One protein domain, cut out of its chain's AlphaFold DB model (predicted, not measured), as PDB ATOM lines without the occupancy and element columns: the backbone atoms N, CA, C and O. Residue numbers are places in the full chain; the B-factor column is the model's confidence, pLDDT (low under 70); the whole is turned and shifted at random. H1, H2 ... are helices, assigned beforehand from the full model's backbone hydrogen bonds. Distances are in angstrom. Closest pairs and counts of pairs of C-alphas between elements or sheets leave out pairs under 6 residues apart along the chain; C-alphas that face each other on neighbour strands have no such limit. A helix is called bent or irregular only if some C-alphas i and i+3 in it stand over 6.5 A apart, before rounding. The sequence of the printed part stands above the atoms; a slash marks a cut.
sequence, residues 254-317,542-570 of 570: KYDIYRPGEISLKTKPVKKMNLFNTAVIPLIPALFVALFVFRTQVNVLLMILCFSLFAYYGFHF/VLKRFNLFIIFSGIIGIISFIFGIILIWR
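What this domain is: This is residues 254 to 317 and 542 to 570 of the 570 residues of the protein "EF-hand domain-containing protein" of candidate division WOR-3 bacterium (UniProt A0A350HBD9). A long, bare tail, residues 254 to 274, leads into H1, which meets H2 near their ends in a narrow V, while H3 packs side by side with H2 and runs back the other way. The tail and the first part of H1, residues 254 to 286, stick out from the rest and make much of the length. The printed part has 93 residues, with three named helices in the order H1, H2, H3 and no named strand; its class is all helix. The whole is extended, with a radius of gyration of the C-alphas of 21.9 A, and its C-alphas span 72 by 36 by 15 A, only just flat.

Where its parts are: The printed part begins at Lys 254, with its C-alpha at (253.371, 416.566, 360.979), and residues 254 to 274 hold no named element. H1 covers residues 275 to 293, 27.9 A from first to last C-alpha, and begins at C-alpha 275 at (282.683, 402.892, 387.688). It has a kink of 45 degrees near residue 282; it is neither bent nor irregular, but only just: C-alphas 279 and 282 are 6.4 A apart. H2 covers residues 295 to 317 and is 32.7 A long. H3, residues 542 to 568, is the longest helix at 39.3 A and ends at C-alpha 568 at (313.546, 406.780, 395.617).

How they stand to each other: Residues 254 to 286, of which 275 to 286 belong to H1, stand free. A tight link of one residue joins H1 to H2. These two are close but not clearly touching, with 2 pairs of C-alphas within 8 A; the closest C-alphas are those of Leu 291 and Val 298, 5.4 A apart. They run opposite ways at a steep tilt of 35.3 degrees, only just past shallow. H2 and H3 touch, with 39 pairs of C-alphas within 8 A, the closest being those of Phe 310 and Gly 557 at 4.4 A. They run opposite ways at a shallow tilt of 22 degrees. H1 and H3 are apart. In H3 every O i to N i+4 pair is within hydrogen-bond range, against 10 of 15 in H1 and 17 of 19 in H2.

The domain as a whole: The C-alphas of Lys 254 and Trp 569, the two farthest apart, are 73.0 A from each other. Without the stretch that stands free, the body of 60 residues spans 48 by 22 by 13 A. Residues 318 to 541 are not printed, and C-alphas 317 and 542 are 15.9 A apart across this cut, which lies in the link from H2 to H3. Arg 570 is the chain's last residue. The mean pLDDT of the printed part is 70.2, and residues 254 to 296 are under 70; H1 has a mean of 55, H2 of 88 and H3 of 93.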
ATOM      1  N   LYS A 254     252.236 417.283 361.581       24.47
ATOM      2  CA  LYS A 254     253.371 416.566 360.979       24.47
ATOM      3  C   LYS A 254     254.676 417.370 361.064       24.47
ATOM      4  O   LYS A 254     254.817 418.419 360.439       24.47
ATOM      5  N   TYR A 255     255.658 416.815 361.775       32.16
ATOM      6  CA  TYR A 255     257.016 417.351 361.958       32.16
ATOM      7  C   TYR A 255     257.931 417.146 360.721       32.16
ATOM      8  O   TYR A 255     259.155 417.227 360.824       32.16
ATOM      9  N   ASP A 256     257.354 416.901 359.539       30.09
ATOM     10  CA  ASP A 256     258.005 416.337 358.343       30.09
ATOM     11  C   ASP A 256     258.973 417.295 357.599       30.09
ATOM     12  O   ASP A 256     259.315 417.064 356.441       30.09
ATOM     13  N   ILE A 257     259.459 418.364 358.247       37.81
ATOM     14  CA  ILE A 257     260.602 419.161 357.751       37.81
ATOM     15  C   ILE A 257     261.894 418.325 357.796       37.81
ATOM     16  O   ILE A 257     262.811 418.549 357.009       37.81
ATOM     17  N   TYR A 258     261.949 417.328 358.683       36.38
ATOM     18  CA  TYR A 258     263.048 416.378 358.782       36.38
ATOM     19  C   TYR A 258     262.604 415.009 358.271       36.38
ATOM     20  O   TYR A 258     261.666 414.414 358.805       36.38
ATOM     21  N   ARG A 259     263.308 414.455 357.279       32.25
ATOM     22  CA  ARG A 259     263.138 413.039 356.929       32.25
ATOM     23  C   ARG A 259     263.663 412.180 358.089       32.25
ATOM     24  O   ARG A 259     264.811 412.380 358.493       32.25
ATOM     25  N   PRO A 260     262.909 411.184 358.594       30.66
ATOM     26  CA  PRO A 260     263.324 410.392 359.760       30.66
ATOM     27  C   PRO A 260     264.640 409.604 359.623       30.66
ATOM     28  O   PRO A 260     265.147 409.109 360.623       30.66
ATOM     29  N   GLY A 261     265.194 409.470 358.410       35.41
ATOM     30  CA  GLY A 261     266.516 408.875 358.173       35.41
ATOM     31  C   GLY A 261     267.691 409.864 358.188       35.41
ATOM     32  O   GLY A 261     268.833 409.423 358.260       35.41
ATOM     33  N   GLU A 262     267.437 411.176 358.117       35.50
ATOM     34  CA  GLU A 262     268.478 412.215 358.004       35.50
ATOM     35  C   GLU A 262     268.856 412.817 359.371       35.50
ATOM     36  O   GLU A 262     270.011 413.193 359.573       35.50
ATOM     37  N   ILE A 263     267.941 412.836 360.355       36.81
ATOM     38  CA  ILE A 263     268.309 413.102 361.758       36.81
ATOM     39  C   ILE A 263     268.602 411.790 362.476       36.81
ATOM     40  O   ILE A 263     267.719 411.009 362.830       36.81
ATOM     41  N   SER A 264     269.874 411.615 362.805       38.06
ATOM     42  CA  SER A 264     270.358 410.549 363.668       38.06
ATOM     43  C   SER A 264     269.993 410.828 365.142       38.06
ATOM     44  O   SER A 264     270.855 411.224 365.933       38.06
ATOM     45  N   LEU A 265     268.738 410.571 365.539       35.16
ATOM     46  CA  LEU A 265     268.271 410.609 366.939       35.16
ATOM     47  C   LEU A 265     268.892 409.475 367.778       35.16
ATOM     48  O   LEU A 265     268.235 408.530 368.216       35.16
ATOM     49  N   LYS A 266     270.201 409.569 368.020       37.06
ATOM     50  CA  LYS A 266     270.945 408.661 368.889       37.06
ATOM     51  C   LYS A 266     270.624 408.994 370.341       37.06
ATOM     52  O   LYS A 266     271.361 409.736 370.995       37.06
ATOM     53  N   THR A 267     269.597 408.336 370.876       33.50
ATOM     54  CA  THR A 267     269.481 408.035 372.308       33.50
ATOM     55  C   THR A 267     270.667 407.163 372.727       33.50
ATOM     56  O   THR A 267     270.553 405.958 372.940       33.50
ATOM     57  N   LYS A 268     271.863 407.767 372.819       31.70
ATOM     58  CA  LYS A 268     273.040 407.115 373.396       31.70
ATOM     59  C   LYS A 268     272.614 406.675 374.798       31.70
ATOM     60  O   LYS A 268     272.352 407.563 375.614       31.70
ATOM     61  N   PRO A 269     272.524 405.363 375.103       32.38
ATOM     62  CA  PRO A 269     272.304 404.950 376.479       32.38
ATOM     63  C   PRO A 269     273.433 405.587 377.276       32.38
ATOM     64  O   PRO A 269     274.590 405.484 376.853       32.38
ATOM     65  N   VAL A 270     273.095 406.316 378.347       35.53
ATOM     66  CA  VAL A 270     274.075 407.076 379.133       35.53
ATOM     67  C   VAL A 270     275.222 406.127 379.438       35.53
ATOM     68  O   VAL A 270     275.028 405.159 380.179       35.53
ATOM     69  N   LYS A 271     276.383 406.343 378.794       35.38
ATOM     70  CA  LYS A 271     277.555 405.480 378.972       35.38
ATOM     71  C   LYS A 271     277.797 405.471 380.468       35.38
ATOM     72  O   LYS A 271     278.143 406.527 380.995       35.38
ATOM     73  N   LYS A 272     277.544 404.326 381.124       36.09
ATOM     74  CA  LYS A 272     277.683 404.171 382.578       36.09
ATOM     75  C   LYS A 272     278.993 404.843 382.949       36.09
ATOM     76  O   LYS A 272     280.030 404.371 382.483       36.09
ATOM     77  N   MET A 273     278.931 405.966 383.676       33.44
ATOM     78  CA  MET A 273     280.130 406.722 384.042       33.44
ATOM     79  C   MET A 273     281.109 405.712 384.619       33.44
ATOM     80  O   MET A 273     280.737 405.022 385.570       33.44
ATOM     81  N   ASN A 274     282.267 405.546 383.960       37.78
ATOM     82  CA  ASN A 274     283.160 404.411 384.198       37.78
ATOM     83  C   ASN A 274     283.316 404.228 385.705       37.78
ATOM     84  O   ASN A 274     283.786 405.153 386.363       37.78
ATOM     85  N   LEU A 275     282.893 403.074 386.240       41.47
ATOM     86  CA  LEU A 275     282.683 402.892 387.688       41.47
ATOM     87  C   LEU A 275     283.941 403.218 388.519       41.47
ATOM     88  O   LEU A 275     283.849 403.637 389.668       41.47
ATOM     89  N   PHE A 276     285.109 403.106 387.882       44.19
ATOM     90  CA  PHE A 276     286.402 403.622 388.324       44.19
ATOM     91  C   PHE A 276     286.376 405.078 388.834       44.19
ATOM     92  O   PHE A 276     286.891 405.340 389.917       44.19
ATOM     93  N   ASN A 277     285.777 406.030 388.111       43.69
ATOM     94  CA  ASN A 277     285.884 407.457 388.447       43.69
ATOM     95  C   ASN A 277     285.122 407.850 389.721       43.69
ATOM     96  O   ASN A 277     285.512 408.812 390.376       43.69
ATOM     97  N   THR A 278     284.061 407.130 390.095       45.91
ATOM     98  CA  THR A 278     283.332 407.368 391.352       45.91
ATOM     99  C   THR A 278     283.831 406.488 392.498       45.91
ATOM    100  O   THR A 278     283.798 406.930 393.643       45.91
ATOM    101  N   ALA A 279     284.360 405.291 392.217       45.91
ATOM    102  CA  ALA A 279     284.949 404.411 393.231       45.91
ATOM    103  C   ALA A 279     286.303 404.910 393.779       45.91
ATOM    104  O   ALA A 279     286.622 404.656 394.938       45.91
ATOM    105  N   VAL A 280     287.095 405.640 392.981       52.38
ATOM    106  CA  VAL A 280     288.416 406.152 393.405       52.38
ATOM    107  C   VAL A 280     288.312 407.270 394.452       52.38
ATOM    108  O   VAL A 280     289.161 407.351 395.338       52.38
ATOM    109  N   ILE A 281     287.271 408.107 394.414       52.41
ATOM    110  CA  ILE A 281     287.136 409.276 395.305       52.41
ATOM    111  C   ILE A 281     287.097 408.891 396.804       52.41
ATOM    112  O   ILE A 281     287.910 409.429 397.557       52.41
ATOM    113  N   PRO A 282     286.246 407.951 397.276       51.56
ATOM    114  CA  PRO A 282     286.268 407.492 398.671       51.56
ATOM    115  C   PRO A 282     287.475 406.600 399.009       51.56
ATOM    116  O   PRO A 282     287.752 406.365 400.185       51.56
ATOM    117  N   LEU A 283     288.217 406.125 398.004       52.78
ATOM    118  CA  LEU A 283     289.460 405.382 398.203       52.78
ATOM    119  C   LEU A 283     290.612 406.299 398.640       52.78
ATOM    120  O   LEU A 283     291.474 405.847 399.385       52.78
ATOM    121  N   ILE A 284     290.615 407.583 398.254       60.31
ATOM    122  CA  ILE A 284     291.695 408.528 398.595       60.31
ATOM    123  C   ILE A 284     291.860 408.712 400.122       60.31
ATOM    124  O   ILE A 284     292.985 408.551 400.592       60.31
ATOM    125  N   PRO A 285     290.814 408.969 400.940       62.00
ATOM    126  CA  PRO A 285     290.973 409.072 402.396       62.00
ATOM    127  C   PRO A 285     291.408 407.759 403.061       62.00
ATOM    128  O   PRO A 285     292.264 407.772 403.943       62.00
ATOM    129  N   ALA A 286     290.860 406.620 402.620       61.06
ATOM    130  CA  ALA A 286     291.237 405.304 403.138       61.06
ATOM    131  C   ALA A 286     292.704 404.969 402.814       61.06
ATOM    132  O   ALA A 286     293.435 404.474 403.675       61.06
ATOM    133  N   LEU A 287     293.151 405.321 401.604       65.38
ATOM    134  CA  LEU A 287     294.548 405.264 401.201       65.38
ATOM    135  C   LEU A 287     295.392 406.164 402.114       65.38
ATOM    136  O   LEU A 287     296.330 405.666 402.713       65.38
ATOM    137  N   PHE A 288     295.033 407.437 402.319       63.50
ATOM    138  CA  PHE A 288     295.766 408.350 403.215       63.50
ATOM    139  C   PHE A 288     295.944 407.806 404.646       63.50
ATOM    140  O   PHE A 288     297.019 407.968 405.219       63.50
ATOM    141  N   VAL A 289     294.940 407.127 405.213       63.50
ATOM    142  CA  VAL A 289     295.049 406.504 406.547       63.50
ATOM    143  C   VAL A 289     295.964 405.272 406.526       63.50
ATOM    144  O   VAL A 289     296.857 405.167 407.365       63.50
ATOM    145  N   ALA A 290     295.817 404.371 405.548       59.72
ATOM    146  CA  ALA A 290     296.713 403.219 405.393       59.72
ATOM    147  C   ALA A 290     298.173 403.651 405.135       59.72
ATOM    148  O   ALA A 290     299.115 403.079 405.690       59.72
ATOM    149  N   LEU A 291     298.350 404.721 404.354       56.38
ATOM    150  CA  LEU A 291     299.628 405.361 404.066       56.38
ATOM    151  C   LEU A 291     300.238 406.061 405.298       56.38
ATOM    152  O   LEU A 291     301.448 406.249 405.356       56.38
ATOM    153  N   PHE A 292     299.456 406.419 406.318       58.62
ATOM    154  CA  PHE A 292     300.032 406.946 407.560       58.62
ATOM    155  C   PHE A 292     300.653 405.838 408.430       58.62
ATOM    156  O   PHE A 292     301.620 406.082 409.149       58.62
ATOM    157  N   VAL A 293     300.132 404.609 408.335       62.66
ATOM    158  CA  VAL A 293     300.580 403.450 409.129       62.66
ATOM    159  C   VAL A 293     301.772 402.730 408.481       62.66
ATOM    160  O   VAL A 293     302.718 402.362 409.174       62.66
ATOM    161  N   PHE A 294     301.786 402.566 407.153       59.41
ATOM    162  CA  PHE A 294     302.809 401.788 406.430       59.41
ATOM    163  C   PHE A 294     303.872 402.652 405.725       59.41
ATOM    164  O   PHE A 294     304.154 402.471 404.540       59.41
ATOM    165  N   ARG A 295     304.501 403.574 406.471       64.56
ATOM    166  CA  ARG A 295     305.440 404.616 405.986       64.56
ATOM    167  C   ARG A 295     306.489 404.178 404.943       64.56
ATOM    168  O   ARG A 295     306.879 404.999 404.124       64.56
ATOM    169  N   THR A 296     306.950 402.927 404.941       65.94
ATOM    170  CA  THR A 296     307.916 402.410 403.949       65.94
ATOM    171  C   THR A 296     307.270 401.866 402.669       65.94
ATOM    172  O   THR A 296     307.817 402.058 401.588       65.94
ATOM    173  N   GLN A 297     306.092 401.236 402.743       70.94
ATOM    174  CA  GLN A 297     305.363 400.776 401.546       70.94
ATOM    175  C   GLN A 297     304.675 401.939 400.807       70.94
ATOM    176  O   GLN A 297     304.438 401.869 399.603       70.94
ATOM    177  N   VAL A 298     304.431 403.043 401.517       79.44
ATOM    178  CA  VAL A 298     303.938 404.325 400.991       79.44
ATOM    179  C   VAL A 298     304.783 404.854 399.850       79.44
ATOM    180  O   VAL A 298     304.250 405.126 398.776       79.44
ATOM    181  N   ASN A 299     306.092 404.987 400.075       82.50
ATOM    182  CA  ASN A 299     306.994 405.571 399.089       82.50
ATOM    183  C   ASN A 299     307.015 404.704 397.824       82.50
ATOM    184  O   ASN A 299     306.985 405.247 396.727       82.50
ATOM    185  N   VAL A 300     306.927 403.375 397.965       85.06
ATOM    186  CA  VAL A 300     306.828 402.434 396.837       85.06
ATOM    187  C   VAL A 300     305.528 402.622 396.043       85.06
ATOM    188  O   VAL A 300     305.575 402.723 394.819       85.06
ATOM    189  N   LEU A 301     304.370 402.725 396.706       87.19
ATOM    190  CA  LEU A 301     303.082 402.943 396.029       87.19
ATOM    191  C   LEU A 301     303.004 404.317 395.344       87.19
ATOM    192  O   LEU A 301     302.542 404.411 394.206       87.19
ATOM    193  N   LEU A 302     303.492 405.374 396.001       88.44
ATOM    194  CA  LEU A 302     303.562 406.719 395.423       88.44
ATOM    195  C   LEU A 302     304.567 406.793 394.265       88.44
ATOM    196  O   LEU A 302     304.280 407.426 393.255       88.44
ATOM    197  N   MET A 303     305.702 406.099 394.359       91.12
ATOM    198  CA  MET A 303     306.687 405.973 393.282       91.12
ATOM    199  C   MET A 303     306.084 405.274 392.052       91.12
ATOM    200  O   MET A 303     306.217 405.779 390.937       91.12
ATOM    201  N   ILE A 304     305.375 404.153 392.241       91.50
ATOM    202  CA  ILE A 304     304.659 403.450 391.161       91.50
ATOM    203  C   ILE A 304     303.613 404.373 390.520       91.50
ATOM    204  O   ILE A 304     303.541 404.458 389.292       91.50
ATOM    205  N   LEU A 305     302.850 405.120 391.328       93.81
ATOM    206  CA  LEU A 305     301.898 406.114 390.830       93.81
ATOM    207  C   LEU A 305     302.607 407.190 389.989       93.81
ATOM    208  O   LEU A 305     302.219 407.411 388.843       93.81
ATOM    209  N   CYS A 306     303.680 407.797 390.499       93.81
ATOM    210  CA  CYS A 306     304.466 408.816 389.802       93.81
ATOM    211  C   CYS A 306     305.047 408.326 388.467       93.81
ATOM    212  O   CYS A 306     304.926 409.029 387.463       93.81
ATOM    213  N   PHE A 307     305.606 407.113 388.405       92.81
ATOM    214  CA  PHE A 307     306.088 406.549 387.140       92.81
ATOM    215  C   PHE A 307     304.952 406.167 386.181       92.81
ATOM    216  O   PHE A 307     305.100 406.361 384.975       92.81
ATOM    217  N   SER A 308     303.800 405.706 386.682       92.81
ATOM    218  CA  SER A 308     302.620 405.451 385.841       92.81
ATOM    219  C   SER A 308     302.058 406.740 385.224       92.81
ATOM    220  O   SER A 308     301.709 406.756 384.044       92.81
ATOM    221  N   LEU A 309     302.061 407.845 385.981       93.62
ATOM    222  CA  LEU A 309     301.673 409.169 385.497       93.62
ATOM    223  C   LEU A 309     302.697 409.700 384.488       93.62
ATOM    224  O   LEU A 309     302.298 410.175 383.429       93.62
ATOM    225  N   PHE A 310     304.000 409.557 384.751       96.38
ATOM    226  CA  PHE A 310     305.046 409.898 383.782       96.38
ATOM    227  C   PHE A 310     304.883 409.124 382.464       96.38
ATOM    228  O   PHE A 310     304.875 409.738 381.401       96.38
ATOM    229  N   ALA A 311     304.679 407.804 382.520       94.94
ATOM    230  CA  ALA A 311     304.463 406.978 381.333       94.94
ATOM    231  C   ALA A 311     303.186 407.383 380.570       94.94
ATOM    232  O   ALA A 311     303.216 407.524 379.346       94.94
ATOM    233  N   TYR A 312     302.083 407.635 381.284       95.44
ATOM    234  CA  TYR A 312     300.823 408.094 380.697       95.44
ATOM    235  C   TYR A 312     300.962 409.462 380.014       95.44
ATOM    236  O   TYR A 312     300.617 409.603 378.839       95.44
ATOM    237  N   TYR A 313     301.501 410.466 380.712       93.69
ATOM    238  CA  TYR A 313     301.676 411.810 380.163       93.69
ATOM    239  C   TYR A 313     302.754 411.867 379.073       93.69
ATOM    240  O   TYR A 313     302.574 412.605 378.109       93.69
ATOM    241  N   GLY A 314     303.804 411.045 379.151       92.50
ATOM    242  CA  GLY A 314     304.799 410.881 378.088       92.50
ATOM    243  C   GLY A 314     304.201 410.276 376.815       92.50
ATOM    244  O   GLY A 314     304.362 410.831 375.730       92.50
ATOM    245  N   PHE A 315     303.423 409.193 376.926       93.81
ATOM    246  CA  PHE A 315     302.692 408.638 375.780       93.81
ATOM    247  C   PHE A 315     301.686 409.650 375.203       93.81
ATOM    248  O   PHE A 315     301.573 409.804 373.986       93.81
ATOM    249  N   HIS A 316     300.989 410.391 376.068       90.31
ATOM    250  CA  HIS A 316     300.058 411.442 375.662       90.31
ATOM    251  C   HIS A 316     300.755 412.599 374.922       90.31
ATOM    252  O   HIS A 316     300.247 413.058 373.897       90.31
ATOM    253  N   PHE A 317     301.929 413.022 375.402       94.19
ATOM    254  CA  PHE A 317     302.806 414.006 374.767       94.19
ATOM    255  C   PHE A 317     303.198 413.556 373.356       94.19
ATOM    256  O   PHE A 317     302.920 414.272 372.395       94.19
ATOM    257  N   VAL A 542     294.309 425.819 365.834       88.06
ATOM    258  CA  VAL A 542     294.369 424.388 366.169       88.06
ATOM    259  C   VAL A 542     295.787 424.014 366.626       88.06
ATOM    260  O   VAL A 542     295.956 423.448 367.711       88.06
ATOM    261  N   LEU A 543     296.823 424.435 365.891       90.94
ATOM    262  CA  LEU A 543     298.224 424.203 366.258       90.94
ATOM    263  C   LEU A 543     298.613 424.864 367.589       90.94
ATOM    264  O   LEU A 543     299.321 424.257 368.397       90.94
ATOM    265  N   LYS A 544     298.111 426.074 367.886       91.81
ATOM    266  CA  LYS A 544     298.277 426.718 369.206       91.81
ATOM    267  C   LYS A 544     297.682 425.875 370.340       91.81
ATOM    268  O   LYS A 544     298.316 425.756 371.390       91.81
ATOM    269  N   ARG A 545     296.517 425.243 370.139       89.44
ATOM    270  CA  ARG A 545     295.932 424.310 371.123       89.44
ATOM    271  C   ARG A 545     296.792 423.054 371.292       89.44
ATOM    272  O   ARG A 545     297.051 422.665 372.429       89.44
ATOM    273  N   PHE A 546     297.300 422.457 370.211       90.19
ATOM    274  CA  PHE A 546     298.221 421.317 370.323       90.19
ATOM    275  C   PHE A 546     299.518 421.683 371.056       90.19
ATOM    276  O   PHE A 546     299.903 420.959 371.971       90.19
ATOM    277  N   ASN A 547     300.141 422.826 370.746       92.44
ATOM    278  CA  ASN A 547     301.307 423.338 371.478       92.44
ATOM    279  C   ASN A 547     301.037 423.461 372.986       92.44
ATOM    280  O   ASN A 547     301.844 423.002 373.794       92.44
ATOM    281  N   LEU A 548     299.883 424.011 373.374       92.12
ATOM    282  CA  LEU A 548     299.487 424.135 374.778       92.12
ATOM    283  C   LEU A 548     299.392 422.760 375.471       92.12
ATOM    284  O   LEU A 548     299.936 422.577 376.561       92.12
ATOM    285  N   PHE A 549     298.754 421.772 374.835       90.88
ATOM    286  CA  PHE A 549     298.644 420.416 375.389       90.88
ATOM    287  C   PHE A 549     299.981 419.657 375.423       90.88
ATOM    288  O   PHE A 549     300.220 418.897 376.364       90.88
ATOM    289  N   ILE A 550     300.861 419.872 374.441       93.81
ATOM    290  CA  ILE A 550     302.233 419.339 374.417       93.81
ATOM    291  C   ILE A 550     303.019 419.897 375.610       93.81
ATOM    292  O   ILE A 550     303.572 419.126 376.392       93.81
ATOM    293  N   ILE A 551     302.988 421.216 375.828       94.56
ATOM    294  CA  ILE A 551     303.670 421.867 376.957       94.56
ATOM    295  C   ILE A 551     303.137 421.342 378.300       94.56
ATOM    296  O   ILE A 551     303.929 420.904 379.136       94.56
ATOM    297  N   PHE A 552     301.814 421.303 378.508       94.94
ATOM    298  CA  PHE A 552     301.248 420.801 379.767       94.94
ATOM    299  C   PHE A 552     301.555 419.319 380.020       94.94
ATOM    300  O   PHE A 552     301.938 418.966 381.135       94.94
ATOM    301  N   SER A 553     301.421 418.443 379.018       91.69
ATOM    302  CA  SER A 553     301.720 417.012 379.199       91.69
ATOM    303  C   SER A 553     303.211 416.749 379.429       91.69
ATOM    304  O   SER A 553     303.549 415.942 380.294       91.69
ATOM    305  N   GLY A 554     304.099 417.488 378.757       94.12
ATOM    306  CA  GLY A 554     305.540 417.451 379.014       94.12
ATOM    307  C   GLY A 554     305.892 417.885 380.440       94.12
ATOM    308  O   GLY A 554     306.572 417.150 381.154       94.12
ATOM    309  N   ILE A 555     305.375 419.033 380.895       96.12
ATOM    310  CA  ILE A 555     305.622 419.555 382.251       96.12
ATOM    311  C   ILE A 555     305.100 418.594 383.326       96.12
ATOM    312  O   ILE A 555     305.840 418.257 384.248       96.12
ATOM    313  N   ILE A 556     303.856 418.110 383.213       95.12
ATOM    314  CA  ILE A 556     303.271 417.196 384.211       95.12
ATOM    315  C   ILE A 556     304.022 415.855 384.230       95.12
ATOM    316  O   ILE A 556     304.269 415.309 385.308       95.12
ATOM    317  N   GLY A 557     304.451 415.350 383.067       94.94
ATOM    318  CA  GLY A 557     305.310 414.172 382.970       94.94
ATOM    319  C   GLY A 557     306.648 414.366 383.694       94.94
ATOM    320  O   GLY A 557     306.991 413.567 384.563       94.94
ATOM    321  N   ILE A 558     307.370 415.453 383.397       97.00
ATOM    322  CA  ILE A 558     308.670 415.774 384.012       97.00
ATOM    323  C   ILE A 558     308.542 415.954 385.532       97.00
ATOM    324  O   ILE A 558     309.340 415.391 386.279       97.00
ATOM    325  N   ILE A 559     307.516 416.666 386.014       96.88
ATOM    326  CA  ILE A 559     307.253 416.822 387.455       96.88
ATOM    327  C   ILE A 559     306.978 415.460 388.109       96.88
ATOM    328  O   ILE A 559     307.543 415.167 389.160       96.88
ATOM    329  N   SER A 560     306.166 414.604 387.476       94.81
ATOM    330  CA  SER A 560     305.869 413.257 387.987       94.81
ATOM    331  C   SER A 560     307.134 412.393 388.077       94.81
ATOM    332  O   SER A 560     307.341 411.708 389.077       94.81
ATOM    333  N   PHE A 561     308.011 412.470 387.074       97.00
ATOM    334  CA  PHE A 561     309.288 411.757 387.037       97.00
ATOM    335  C   PHE A 561     310.264 412.239 388.122       97.00
ATOM    336  O   PHE A 561     310.811 411.424 388.865       97.00
ATOM    337  N   ILE A 562     310.432 413.558 388.274       96.06
ATOM    338  CA  ILE A 562     311.288 414.155 389.313       96.06
ATOM    339  C   ILE A 562     310.770 413.797 390.712       96.06
ATOM    340  O   ILE A 562     311.561 413.425 391.575       96.06
ATOM    341  N   PHE A 563     309.454 413.844 390.943       94.94
ATOM    342  CA  PHE A 563     308.873 413.452 392.230       94.94
ATOM    343  C   PHE A 563     309.058 411.951 392.508       94.94
ATOM    344  O   PHE A 563     309.398 411.577 393.628       94.94
ATOM    345  N   GLY A 564     308.937 411.098 391.482       93.00
ATOM    346  CA  GLY A 564     309.273 409.672 391.561       93.00
ATOM    347  C   GLY A 564     310.732 409.422 391.960       93.00
ATOM    348  O   GLY A 564     310.989 408.592 392.827       93.00
ATOM    349  N   ILE A 565     311.683 410.187 391.411       93.81
ATOM    350  CA  ILE A 565     313.097 410.131 391.824       93.81
ATOM    351  C   ILE A 565     313.274 410.612 393.268       93.81
ATOM    352  O   ILE A 565     313.941 409.939 394.047       93.81
ATOM    353  N   ILE A 566     312.654 411.725 393.666       93.00
ATOM    354  CA  ILE A 566     312.742 412.229 395.048       93.00
ATOM    355  C   ILE A 566     312.207 411.196 396.056       93.00
ATOM    356  O   ILE A 566     312.743 411.109 397.156       93.00
ATOM    357  N   LEU A 567     311.210 410.384 395.681       89.88
ATOM    358  CA  LEU A 567     310.692 409.271 396.490       89.88
ATOM    359  C   LEU A 567     311.593 408.021 396.519       89.88
ATOM    360  O   LEU A 567     311.448 407.220 397.435       89.88
ATOM    361  N   ILE A 568     312.519 407.844 395.568       89.56
ATOM    362  CA  ILE A 568     313.546 406.780 395.617       89.56
ATOM    363  C   ILE A 568     314.642 407.125 396.637       89.56
ATOM    364  O   ILE A 568     315.200 406.239 397.277       89.56
ATOM    365  N   TRP A 569     314.950 408.414 396.802       87.94
ATOM    366  CA  TRP A 569     315.998 408.910 397.704       87.94
ATOM    367  C   TRP A 569     315.501 409.165 399.149       87.94
ATOM    368  O   TRP A 569     316.180 409.867 399.902       87.94
ATOM    369  N   ARG A 570     314.319 408.657 399.546       81.19
ATOM    370  CA  ARG A 570     313.626 409.025 400.801       81.19
ATOM    371  C   ARG A 570     312.938 407.880 401.542       81.19
ATOM    372  O   ARG A 570     312.931 407.974 402.789       81.19
TER     373      ARG A 570